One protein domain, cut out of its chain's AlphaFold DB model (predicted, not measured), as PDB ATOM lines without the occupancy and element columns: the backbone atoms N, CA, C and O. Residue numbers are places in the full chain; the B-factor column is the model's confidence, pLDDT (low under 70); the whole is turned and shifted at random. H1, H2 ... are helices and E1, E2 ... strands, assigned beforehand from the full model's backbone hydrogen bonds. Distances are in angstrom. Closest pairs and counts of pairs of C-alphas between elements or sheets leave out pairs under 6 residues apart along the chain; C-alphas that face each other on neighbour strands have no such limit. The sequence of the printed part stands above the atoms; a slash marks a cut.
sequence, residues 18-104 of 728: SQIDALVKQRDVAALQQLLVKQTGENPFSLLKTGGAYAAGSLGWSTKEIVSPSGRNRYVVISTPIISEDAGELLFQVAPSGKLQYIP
ATOM      1  N   SER A  18     -38.881   7.316  91.024       91.31
ATOM      2  CA  SER A  18     -37.932   8.145  90.272       91.31
ATOM      3  C   SER A  18     -38.521   9.488  89.833       91.31
ATOM      4  O   SER A  18     -37.809  10.490  89.841       91.31
ATOM      5  N   GLN A  19     -39.811   9.533  89.486       92.62
ATOM      6  CA  GLN A  19     -40.508  10.780  89.172       92.62
ATOM      7  C   GLN A  19     -40.670  11.642  90.427       92.62
ATOM      8  O   GLN A  19     -40.370  12.833  90.380       92.62
ATOM      9  N   ILE A  20     -41.071  11.048  91.557       94.75
ATOM     10  CA  ILE A  20     -41.171  11.766  92.837       94.75
ATOM     11  C   ILE A  20     -39.800  12.325  93.238       94.75
ATOM     12  O   ILE A  20     -39.695  13.504  93.561       94.75
ATOM     13  N   ASP A  21     -38.739  11.519  93.148       95.94
ATOM     14  CA  ASP A  21     -37.373  11.933  93.479       95.94
ATOM     15  C   ASP A  21     -36.884  13.101  92.614       95.94
ATOM     16  O   ASP A  21     -36.275  14.039  93.130       95.94
ATOM     17  N   ALA A  22     -37.193  13.086  91.313       95.62
ATOM     18  CA  ALA A  22     -36.873  14.190  90.417       95.62
ATOM     19  C   ALA A  22     -37.573  15.490  90.848       95.62
ATOM     20  O   ALA A  22     -36.914  16.525  90.959       95.62
ATOM     21  N   LEU A  23     -38.873  15.431  91.160       95.88
ATOM     22  CA  LEU A  23     -39.637  16.591  91.635       95.88
ATOM     23  C   LEU A  23     -39.133  17.099  92.994       95.88
ATOM     24  O   LEU A  23     -39.014  18.306  93.199       95.88
ATOM     25  N   VAL A  24     -38.785  16.192  93.911       95.19
ATOM     26  CA  VAL A  24     -38.212  16.516  95.228       95.19
ATOM     27  C   VAL A  24     -36.871  17.232  95.091       95.19
ATOM     28  O   VAL A  24     -36.667  18.273  95.716       95.19
ATOM     29  N   LYS A  25     -35.971  16.733  94.236       93.50
ATOM     30  CA  LYS A  25     -34.673  17.372  93.960       93.50
ATOM     31  C   LYS A  25     -34.822  18.740  93.297       93.50
ATOM     32  O   LYS A  25     -34.043  19.641  93.589       93.50
ATOM     33  N   GLN A  26     -35.837  18.902  92.450       94.00
ATOM     34  CA  GLN A  26     -36.208  20.185  91.843       94.00
ATOM     35  C   GLN A  26     -36.972  21.109  92.805       94.00
ATOM     36  O   GLN A  26     -37.182  22.277  92.486       94.00
ATOM     37  N   ARG A  27     -37.379  20.609  93.983       93.19
ATOM     38  CA  ARG A  27     -38.241  21.301  94.953       93.19
ATOM     39  C   ARG A  27     -39.556  21.795  94.329       93.19
ATOM     40  O   ARG A  27     -40.093  22.832  94.733       93.19
ATOM     41  N   ASP A  28     -40.101  21.044  93.368       94.50
ATOM     42  CA  ASP A  28     -41.365  21.369  92.700       94.50
ATOM     43  C   ASP A  28     -42.566  21.003  93.587       94.50
ATOM     44  O   ASP A  28     -43.247  19.986  93.429       94.50
ATOM     45  N   VAL A  29     -42.814  21.868  94.569       93.31
ATOM     46  CA  VAL A  29     -43.911  21.734  95.538       93.31
ATOM     47  C   VAL A  29     -45.280  21.692  94.860       93.31
ATOM     48  O   VAL A  29     -46.176  21.016  95.361       93.31
ATOM     49  N   ALA A  30     -45.459  22.403  93.743       92.12
ATOM     50  CA  ALA A  30     -46.744  22.466  93.058       92.12
ATOM     51  C   ALA A  30     -47.072  21.123  92.393       92.12
ATOM     52  O   ALA A  30     -48.181  20.614  92.572       92.12
ATOM     53  N   ALA A  31     -46.104  20.520  91.695       92.88
ATOM     54  CA  ALA A  31     -46.263  19.195  91.102       92.88
ATOM     55  C   ALA A  31     -46.438  18.105  92.169       92.88
ATOM     56  O   ALA A  31     -47.346  17.280  92.064       92.88
ATOM     57  N   LEU A  32     -45.632  18.135  93.238       93.50
ATOM     58  CA  LEU A  32     -45.737  17.179  94.348       93.50
ATOM     59  C   LEU A  32     -47.104  17.239  95.041       93.50
ATOM     60  O   LEU A  32     -47.681  16.203  95.370       93.50
ATOM     61  N   GLN A  33     -47.670  18.437  95.210       91.81
ATOM     62  CA  GLN A  33     -48.984  18.613  95.827       91.81
ATOM     63  C   GLN A  33     -50.110  17.920  95.039       91.81
ATOM     64  O   GLN A  33     -51.072  17.449  95.648       91.81
ATOM     65  N   GLN A  34     -49.988  17.790  93.711       90.81
ATOM     66  CA  GLN A  34     -50.977  17.076  92.886       90.81
ATOM     67  C   GLN A  34     -51.009  15.565  93.159       90.81
ATOM     68  O   GLN A  34     -52.001  14.896  92.853       90.81
ATOM     69  N   LEU A  35     -49.949  15.024  93.769       91.69
ATOM     70  CA  LEU A  35     -49.838  13.605  94.103       91.69
ATOM     71  C   LEU A  35     -50.605  13.231  95.376       91.69
ATOM     72  O   LEU A  35     -50.800  12.044  95.636       91.69
ATOM     73  N   LEU A  36     -51.054  14.207  96.171       91.69
ATOM     74  CA  LEU A  36     -51.723  13.952  97.447       91.69
ATOM     75  C   LEU A  36     -53.160  13.440  97.259       91.69
ATOM     76  O   LEU A  36     -53.903  13.909  96.392       91.69
ATOM     77  N   VAL A  37     -53.576  12.499  98.120       87.06
ATOM     78  CA  VAL A  37     -54.961  11.982  98.186       87.06
ATOM     79  C   VAL A  37     -55.958  13.121  98.424       87.06
ATOM     80  O   VAL A  37     -57.018  13.155  97.800       87.06
ATOM     81  N   LYS A  38     -55.604  14.070  99.296       77.94
ATOM     82  CA  LYS A  38     -56.401  15.250  99.643       77.94
ATOM     83  C   LYS A  38     -55.469  16.428  99.913       77.94
ATOM     84  O   LYS A  38     -54.402  16.240 100.493       77.94
ATOM     85  N   GLN A  39     -55.885  17.638  99.542       64.94
ATOM     86  CA  GLN A  39     -55.221  18.848 100.020       64.94
ATOM     87  C   GLN A  39     -55.540  19.021 101.513       64.94
ATOM     88  O   GLN A  39     -56.688  19.252 101.896       64.94
ATOM     89  N   THR A  40     -54.536  18.808 102.359       55.66
ATOM     90  CA  THR A  40     -54.555  19.167 103.782       55.66
ATOM     91  C   THR A  40     -54.416  20.684 103.936       55.66
ATOM     92  O   THR A  40     -54.025  21.362 102.987       55.66
ATOM     93  N   GLY A  41     -54.761  21.227 105.111       65.25
ATOM     94  CA  GLY A  41     -54.679  22.673 105.367       65.25
ATOM     95  C   GLY A  41     -53.278  23.244 105.118       65.25
ATOM     96  O   GLY A  41     -53.140  24.221 104.392       65.25
ATOM     97  N   GLU A  42     -52.241  22.593 105.646       71.00
ATOM     98  CA  GLU A  42     -50.844  22.920 105.343       71.00
ATOM     99  C   GLU A  42     -50.262  21.915 104.342       71.00
ATOM    100  O   GLU A  42     -50.531  20.710 104.409       71.00
ATOM    101  N   ASN A  43     -49.491  22.428 103.378       85.25
ATOM    102  CA  ASN A  43     -48.822  21.615 102.368       85.25
ATOM    103  C   ASN A  43     -47.519  21.041 102.962       85.25
ATOM    104  O   ASN A  43     -46.589  21.820 103.201       85.25
ATOM    105  N   PRO A  44     -47.399  19.709 103.146       87.88
ATOM    106  CA  PRO A  44     -46.225  19.096 103.774       87.88
ATOM    107  C   PRO A  44     -44.935  19.303 102.969       87.88
ATOM    108  O   PRO A  44     -43.842  19.280 103.525       87.88
ATOM    109  N   PHE A  45     -45.037  19.560 101.662       91.19
ATOM    110  CA  PHE A  45     -43.878  19.820 100.808       91.19
ATOM    111  C   PHE A  45     -43.325  21.246 100.950       91.19
ATOM    112  O   PHE A  45     -42.273  21.540 100.385       91.19
ATOM    113  N   SER A  46     -43.984  22.140 101.700       85.75
ATOM    114  CA  SER A  46     -43.461  23.488 101.987       85.75
ATOM    115  C   SER A  46     -42.074  23.449 102.641       85.75
ATOM    116  O   SER A  46     -41.221  24.268 102.294       85.75
ATOM    117  N   LEU A  47     -41.804  22.423 103.457       86.81
ATOM    118  CA  LEU A  47     -40.501  22.166 104.074       86.81
ATOM    119  C   LEU A  47     -39.364  22.017 103.046       86.81
ATOM    120  O   LEU A  47     -38.228  22.398 103.316       86.81
ATOM    121  N   LEU A  48     -39.655  21.531 101.832       89.94
ATOM    122  CA  LEU A  48     -38.653  21.420 100.763       89.94
ATOM    123  C   LEU A  48     -38.166  22.797 100.289       89.94
ATOM    124  O   LEU A  48     -37.028  22.928  99.835       89.94
ATOM    125  N   LYS A  49     -39.022  23.825 100.383       85.19
ATOM    126  CA  LYS A  49     -38.669  25.209 100.042       85.19
ATOM    127  C   LYS A  49     -37.914  25.883 101.179       85.19
ATOM    128  O   LYS A  49     -36.866  26.466 100.922       85.19
ATOM    129  N   THR A  50     -38.446  25.795 102.397       82.56
ATOM    130  CA  THR A  50     -37.912  26.501 103.570       82.56
ATOM    131  C   THR A  50     -36.628  25.872 104.100       82.56
ATOM    132  O   THR A  50     -35.734  26.586 104.537       82.56
ATOM    133  N   GLY A  51     -36.509  24.544 104.018       81.75
ATOM    134  CA  GLY A  51     -35.373  23.794 104.541       81.75
ATOM    135  C   GLY A  51     -35.359  23.638 106.065       81.75
ATOM    136  O   GLY A  51     -34.365  23.128 106.568       81.75
ATOM    137  N   GLY A  52     -36.425  24.034 106.770       85.31
ATOM    138  CA  GLY A  52     -36.482  24.071 108.238       85.31
ATOM    139  C   GLY A  52     -36.055  25.421 108.836       85.31
ATOM    140  O   GLY A  52     -35.494  26.272 108.141       85.31
ATOM    141  N   ALA A  53     -36.362  25.629 110.114       82.44
ATOM    142  CA  ALA A  53     -35.920  26.737 110.963       82.44
ATOM    143  C   ALA A  53     -34.405  26.986 110.946       82.44
ATOM    144  O   ALA A  53     -33.973  28.138 110.899       82.44
ATOM    145  N   TYR A  54     -33.613  25.917 110.937       81.31
ATOM    146  CA  TYR A  54     -32.151  25.929 111.022       81.31
ATOM    147  C   TYR A  54     -31.487  25.416 109.732       81.31
ATOM    148  O   TYR A  54     -30.288  25.137 109.699       81.31
ATOM    149  N   ALA A  55     -32.258  25.347 108.642       80.06
ATOM    150  CA  ALA A  55     -31.818  25.009 107.294       80.06
ATOM    151  C   ALA A  55     -31.204  23.603 107.116       80.06
ATOM    152  O   ALA A  55     -30.433  23.395 106.172       80.06
ATOM    153  N   ALA A  56     -31.558  22.606 107.933       80.00
ATOM    154  CA  ALA A  56     -31.116  21.217 107.753       80.00
ATOM    155  C   ALA A  56     -31.477  20.662 106.359       80.00
ATOM    156  O   ALA A  56     -30.673  19.984 105.715       80.00
ATOM    157  N   GLY A  57     -32.636  21.043 105.814       83.62
ATOM    158  CA  GLY A  57     -33.073  20.677 104.462       83.62
ATOM    159  C   GLY A  57     -32.252  21.308 103.324       83.62
ATOM    160  O   GLY A  57     -32.439  20.957 102.154       83.62
ATOM    161  N   SER A  58     -31.321  22.223 103.621       84.44
ATOM    162  CA  SER A  58     -30.362  22.738 102.631       84.44
ATOM    163  C   SER A  58     -29.366  21.675 102.155       84.44
ATOM    164  O   SER A  58     -28.839  21.790 101.050       84.44
ATOM    165  N   LEU A  59     -29.190  20.592 102.923       86.50
ATOM    166  CA  LEU A  59     -28.315  19.457 102.600       86.50
ATOM    167  C   LEU A  59     -28.819  18.594 101.433       86.50
ATOM    168  O   LEU A  59     -28.155  17.640 101.025       86.50
ATOM    169  N   GLY A  60     -29.985  18.935 100.889       89.19
ATOM    170  CA  GLY A  60     -30.625  18.221  99.800       89.19
ATOM    171  C   GLY A  60     -31.608  17.173 100.300       89.19
ATOM    172  O   GLY A  60     -31.604  16.767 101.464       89.19
ATOM    173  N   TRP A  61     -32.465  16.753  99.377       92.12
ATOM    174  CA  TRP A  61     -33.540  15.806  99.621       92.12
ATOM    175  C   TRP A  61     -33.429  14.633  98.656       92.12
ATOM    176  O   TRP A  61     -32.979  14.775  97.516       92.12
ATOM    177  N   SER A  62     -33.853  13.468  99.122       93.19
ATOM    178  CA  SER A  62     -33.923  12.242  98.342       93.19
ATOM    179  C   SER A  62     -35.185  11.476  98.696       93.19
ATOM    180  O   SER A  62     -35.695  11.588  99.810       93.19
ATOM    181  N   THR A  63     -35.676  10.687  97.752       96.06
ATOM    182  CA  THR A  63     -36.859   9.854  97.953       96.06
ATOM    183  C   THR A  63     -36.465   8.389  98.079       96.06
ATOM    184  O   THR A  63     -35.622   7.881  97.333       96.06
ATOM    185  N   LYS A  64     -37.085   7.694  99.029       94.94
ATOM    186  CA  LYS A  64     -36.976   6.250  99.233       94.94
ATOM    187  C   LYS A  64     -38.367   5.636  99.270       94.94
ATOM    188  O   LYS A  64     -39.319   6.260  99.725       94.94
ATOM    189  N   GLU A  65     -38.464   4.404  98.798       94.12
ATOM    190  CA  GLU A  65     -39.641   3.569  99.003       94.12
ATOM    191  C   GLU A  65     -39.345   2.583 100.125       94.12
ATOM    192  O   GLU A  65     -38.253   2.010 100.171       94.12
ATOM    193  N   ILE A  66     -40.316   2.386 101.011       94.75
ATOM    194  CA  ILE A  66     -40.309   1.282 101.967       94.75
ATOM    195  C   ILE A  66     -41.608   0.498 101.815       94.75
ATOM    196  O   ILE A  66     -42.682   1.061 101.585       94.75
ATOM    197  N   VAL A  67     -41.505  -0.815 101.941       93.50
ATOM    198  CA  VAL A  67     -42.645  -1.729 101.935       93.50
ATOM    199  C   VAL A  67     -42.681  -2.390 103.303       93.50
ATOM    200  O   VAL A  67     -41.636  -2.787 103.820       93.50
ATOM    201  N   SER A  68     -43.866  -2.487 103.904       93.00
ATOM    202  CA  SER A  68     -44.060  -3.235 105.149       93.00
ATOM    203  C   SER A  68     -43.492  -4.654 104.994       93.00
ATOM    204  O   SER A  68     -43.691  -5.228 103.921       93.00
ATOM    205  N   PRO A  69     -42.862  -5.257 106.015       92.31
ATOM    206  CA  PRO A  69     -42.333  -6.624 105.938       92.31
ATOM    207  C   PRO A  69     -43.298  -7.678 105.358       92.31
ATOM    208  O   PRO A  69     -42.880  -8.591 104.652       92.31
ATOM    209  N   SER A  70     -44.601  -7.530 105.593       90.69
ATOM    210  CA  SER A  70     -45.677  -8.382 105.075       90.69
ATOM    211  C   SER A  70     -46.059  -8.119 103.613       90.69
ATOM    212  O   SER A  70     -46.915  -8.815 103.071       90.69
ATOM    213  N   GLY A  71     -45.492  -7.092 102.977       90.69
ATOM    214  CA  GLY A  71     -45.819  -6.658 101.617       90.69
ATOM    215  C   GLY A  71     -47.140  -5.893 101.470       90.69
ATOM    216  O   GLY A  71     -47.501  -5.528 100.354       90.69
ATOM    217  N   ARG A  72     -47.886  -5.661 102.561       88.56
ATOM    218  CA  ARG A  72     -49.251  -5.105 102.516       88.56
ATOM    219  C   ARG A  72     -49.303  -3.615 102.212       88.56
ATOM    220  O   ARG A  72     -50.176  -3.183 101.463       88.56
ATOM    221  N   ASN A  73     -48.409  -2.844 102.817       91.44
ATOM    222  CA  ASN A  73     -48.406  -1.393 102.733       91.44
ATOM    223  C   ASN A  73     -47.111  -0.892 102.113       91.44
ATOM    224  O   ASN A  73     -46.025  -1.414 102.371       91.44
ATOM    225  N   ARG A  74     -47.240   0.154 101.304       93.56
ATOM    226  CA  ARG A  74     -46.127   0.822 100.640       93.56
ATOM    227  C   ARG A  74     -46.089   2.273 101.068       93.56
ATOM    228  O   ARG A  74     -47.136   2.914 101.167       93.56
ATOM    229  N   TYR A  75     -44.890   2.785 101.275       95.06
ATOM    230  CA  TYR A  75     -44.663   4.130 101.764       95.06
ATOM    231  C   TYR A  75     -43.573   4.829 100.959       95.06
ATOM    232  O   TYR A  75     -42.622   4.206 100.487       95.06
ATOM    233  N   VAL A  76     -43.715   6.144 100.853       96.50
ATOM    234  CA  VAL A  76     -42.727   7.053 100.282       96.50
ATOM    235  C   VAL A  76     -42.140   7.880 101.414       96.50
ATOM    236  O   VAL A  76     -42.871   8.530 102.161       96.50
ATOM    237  N   VAL A  77     -40.817   7.855 101.521       96.06
ATOM    238  CA  VAL A  77     -40.041   8.634 102.483       96.06
ATOM    239  C   VAL A  77     -39.257   9.683 101.716       96.06
ATOM    240  O   VAL A  77     -38.454   9.339 100.847       96.06
ATOM    241  N   ILE A  78     -39.465  10.954 102.040       95.25
ATOM    242  CA  ILE A  78     -38.612  12.043 101.568       95.25
ATOM    243  C   ILE A  78     -37.687  12.430 102.716       95.25
ATOM    244  O   ILE A  78     -38.124  12.885 103.774       95.25
ATOM    245  N   SER A  79     -36.402  12.204 102.481       92.25
ATOM    246  CA  SER A  79     -35.343  12.198 103.480       92.25
ATOM    247  C   SER A  79     -34.251  13.186 103.101       92.25
ATOM    248  O   SER A  79     -33.942  13.372 101.921       92.25
ATOM    249  N   THR A  80     -33.630  13.781 104.108       89.00
ATOM    250  CA  THR A  80     -32.423  14.601 103.997       89.00
ATOM    251  C   THR A  80     -31.278  13.887 104.734       89.00
ATOM    252  O   THR A  80     -31.565  13.056 105.595       89.00
ATOM    253  N   PRO A  81     -29.985  14.124 104.430       87.25
ATOM    254  CA  PRO A  81     -28.883  13.385 105.060       87.25
ATOM    255  C   PRO A  81     -28.861  13.395 106.598       87.25
ATOM    256  O   PRO A  81     -28.197  12.551 107.198       87.25
ATOM    257  N   ILE A  82     -29.551  14.351 107.226       82.06
ATOM    258  CA  ILE A  82     -29.628  14.555 108.672       82.06
ATOM    259  C   ILE A  82     -31.059  14.941 109.036       82.06
ATOM    260  O   ILE A  82     -31.589  15.863 108.432       82.06
ATOM    261  N   ILE A  83     -31.628  14.328 110.073       83.81
ATOM    262  CA  ILE A  83     -32.827  14.860 110.738       83.81
ATOM    263  C   ILE A  83     -32.505  15.299 112.165       83.81
ATOM    264  O   ILE A  83     -31.664  14.691 112.841       83.81
ATOM    265  N   SER A  84     -33.173  16.360 112.594       82.81
ATOM    266  CA  SER A  84     -32.908  17.098 113.830       82.81
ATOM    267  C   SER A  84     -34.186  17.711 114.400       82.81
ATOM    268  O   SER A  84     -35.274  17.498 113.859       82.81
ATOM    269  N   GLU A  85     -34.057  18.485 115.478       81.06
ATOM    270  CA  GLU A  85     -35.129  19.351 115.997       81.06
ATOM    271  C   GLU A  85     -35.762  20.236 114.920       81.06
ATOM    272  O   GLU A  85     -36.978  20.446 114.921       81.06
ATOM    273  N   ASP A  86     -34.945  20.614 113.939       79.75
ATOM    274  CA  ASP A  86     -35.268  21.439 112.788       79.75
ATOM    275  C   ASP A  86     -36.200  20.779 111.759       79.75
ATOM    276  O   ASP A  86     -37.256  21.297 111.407       79.75
ATOM    277  N   ALA A  87     -35.804  19.627 111.227       76.00
ATOM    278  CA  ALA A  87     -36.510  18.988 110.127       76.00
ATOM    279  C   ALA A  87     -36.551  17.481 110.343       76.00
ATOM    280  O   ALA A  87     -35.511  16.824 110.445       76.00
ATOM    281  N   GLY A  88     -37.764  16.934 110.376       78.75
ATOM    282  CA  GLY A  88     -37.990  15.504 110.247       78.75
ATOM    283  C   GLY A  88     -38.197  15.072 108.797       78.75
ATOM    284  O   GLY A  88     -38.196  15.865 107.854       78.75
ATOM    285  N   GLU A  89     -38.390  13.770 108.616       88.50
ATOM    286  CA  GLU A  89     -38.711  13.193 107.312       88.50
ATOM    287  C   GLU A  89     -40.186  13.371 106.961       88.50
ATOM    288  O   GLU A  89     -41.069  13.180 107.807       88.50
ATOM    289  N   LEU A  90     -40.460  13.633 105.681       92.75
ATOM    290  CA  LEU A  90     -41.825  13.588 105.170       92.75
ATOM    291  C   LEU A  90     -42.164  12.141 104.807       92.75
ATOM    292  O   LEU A  90     -41.517  11.534 103.950       92.75
ATOM    293  N   LEU A  91     -43.196  11.605 105.450       94.50
ATOM    294  CA  LEU A  91     -43.649  10.233 105.269       94.50
ATOM    295  C   LEU A  91     -45.042  10.212 104.647       94.50
ATOM    296  O   LEU A  91     -45.943  10.935 105.075       94.50
ATOM    297  N   PHE A  92     -45.222   9.345 103.656       94.50
ATOM    298  CA  PHE A  92     -46.496   9.164 102.979       94.50
ATOM    299  C   PHE A  92     -46.814   7.685 102.816       94.50
ATOM    300  O   PHE A  92     -45.984   6.934 102.311       94.50
ATOM    301  N   GLN A  93     -48.028   7.270 103.164       93.75
ATOM    302  CA  GLN A  93     -48.556   5.976 102.739       93.75
ATOM    303  C   GLN A  93     -49.067   6.090 101.302       93.75
ATOM    304  O   GLN A  93     -49.719   7.070 100.933       93.75
ATOM    305  N   VAL A  94     -48.787   5.092 100.470       93.25
ATOM    306  CA  VAL A  94     -49.326   5.023  99.111       93.25
ATOM    307  C   VAL A  94     -50.720   4.408  99.169       93.25
ATOM    308  O   VAL A  94     -50.879   3.232  99.491       93.25
ATOM    309  N   ALA A  95     -51.735   5.201  98.838       90.81
ATOM    310  CA  ALA A  95     -53.115   4.743  98.773       90.81
ATOM    311  C   ALA A  95     -53.336   3.791  97.580       90.81
ATOM    312  O   ALA A  95     -52.600   3.868  96.591       90.81
ATOM    313  N   PRO A  96     -54.403   2.967  97.586       86.38
ATOM    314  CA  PRO A  96     -54.745   2.098  96.453       86.38
ATOM    315  C   PRO A  96     -54.895   2.835  95.114       86.38
ATOM    316  O   PRO A  96     -54.655   2.260  94.060       86.38
ATOM    317  N   SER A  97     -55.244   4.125  95.143       86.00
ATOM    318  CA  SER A  97     -55.329   4.980  93.953       86.00
ATOM    319  C   SER A  97     -53.966   5.401  93.379       86.00
ATOM    320  O   SER A  97     -53.931   6.176  92.430       86.00
ATOM    321  N   GLY A  98     -52.851   5.005  94.002       86.19
ATOM    322  CA  GLY A  98     -51.497   5.458  93.667       86.19
ATOM    323  C   GLY A  98     -51.139   6.855  94.190       86.19
ATOM    324  O   GLY A  98     -50.030   7.325  93.948       86.19
ATOM    325  N   LYS A  99     -52.053   7.518  94.910       91.06
ATOM    326  CA  LYS A  99     -51.827   8.838  95.516       91.06
ATOM    327  C   LYS A  99     -51.161   8.727  96.889       91.06
ATOM    328  O   LYS A  99     -51.244   7.692  97.545       91.06
ATOM    329  N   LEU A 100     -50.538   9.814  97.330       93.25
ATOM    330  CA  LEU A 100     -49.800   9.909  98.587       93.25
ATOM    331  C   LEU A 100     -50.694  10.428  99.722       93.25
ATOM    332  O   LEU A 100     -51.305  11.493  99.615       93.25
ATOM    333  N   GLN A 101     -50.756   9.689 100.822       92.75
ATOM    334  CA  GLN A 101     -51.399  10.105 102.063       92.75
ATOM    335  C   GLN A 101     -50.323  10.501 103.070       92.75
ATOM    336  O   GLN A 101     -49.571   9.649 103.530       92.75
ATOM    337  N   TYR A 102     -50.240  11.792 103.390       93.06
ATOM    338  CA  TYR A 102     -49.256  12.312 104.339       93.06
ATOM    339  C   TYR A 102     -49.515  11.798 105.757       93.06
ATOM    340  O   TYR A 102     -50.660  11.808 106.215       93.06
ATOM    341  N   ILE A 103     -48.443  11.395 106.433       92.38
ATOM    342  CA  ILE A 103     -48.434  11.036 107.848       92.38
ATOM    343  C   ILE A 103     -47.588  12.086 108.585       92.38
ATOM    344  O   ILE A 103     -46.365  12.114 108.394       92.38
ATOM    345  N   PRO A 104     -48.213  12.966 109.393       90.94
ATOM    346  CA  PRO A 104     -47.512  14.003 110.141       90.94
ATOM    347  C   PRO A 104     -46.416  13.459 111.053       90.94
ATOM    348  O   PRO A 104     -46.471  12.324 111.525       90.94
TER     349      PRO A 104
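This is residues 18 to 104 of the 728 residues of the protein "Peptidase M1 membrane alanine aminopeptidase" of Fimbriimonas ginsengisoli Gsoil 348 (UniProt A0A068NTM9). A strongly twisted sheet of four strands has H1 over one face, at E1, and the short helices H2, H3 and H4 follow one another off the sheet. The printed part has 87 residues, with four named helices and then four named strands; under half of the residues are in these elements, and the class is mixed. The sheet, in the order E1 E2 E3 E4, is antiparallel. The whole is compact, with a radius of gyration of the C-alphas of 12.6 A and spans of 36 by 27 by 23 A.

H1, residues 18 to 25, begins at C-alpha 18 (-37.932, 8.145, 90.272) and is 10.5 A long. H2 is residues 29 to 33, H3 46 to 50 and H4 56 to 59, each 6.0 to 6.5 A. E1, residues 62 to 67, measures 16.9 A; E2, 74 to 79, 15.9 A; E3, 90 to 94, 12.9 A; E4, 100 to 103, 9.4 A, ending at C-alpha 103 (-48.434, 11.036, 107.848).

The strands form a meander, each the antiparallel neighbour of the one before, in three hairpins. N 64 and O 77 of E1 and E2 are 2.8 A apart, N 76 and O 92 of E2 and E3 2.8 A, and N 101 and O 93 of E4 and E3 2.8 A, each within hydrogen-bond range. H1 is on the sheet at a height of 7.3 A, over E1 and slantwise to the strands, at 39 degrees to E1 on the local plane; the closest C-alphas are those of Asp 21 and Thr 63, 5.0 A. H1 and H2 touch, the C-alphas of Leu 23 and Leu 32 being closest at 6.7 A. H2 and H3 only just touch, with 3 pairs of C-alphas within 8 A, Val 29 and Ser 46 closest at 6.7 A. H3 and H4 only just touch, with 3 such pairs, and only at the corner, Leu 48 and Gly 57 closest at 6.7 A. H2 and H4 are apart. In H1, H2 and H3 every O i to N i+4 pair is within hydrogen-bond range; H4 is too short for one.

The C-alphas of Tyr 54 and Ser 70, the two farthest apart, are 37.4 A apart. The printed part has no cut. The link from H2 to H3, 12 residues, is long. The mean pLDDT of the printed part is 88.5, and residues 39 to 41 are under 70.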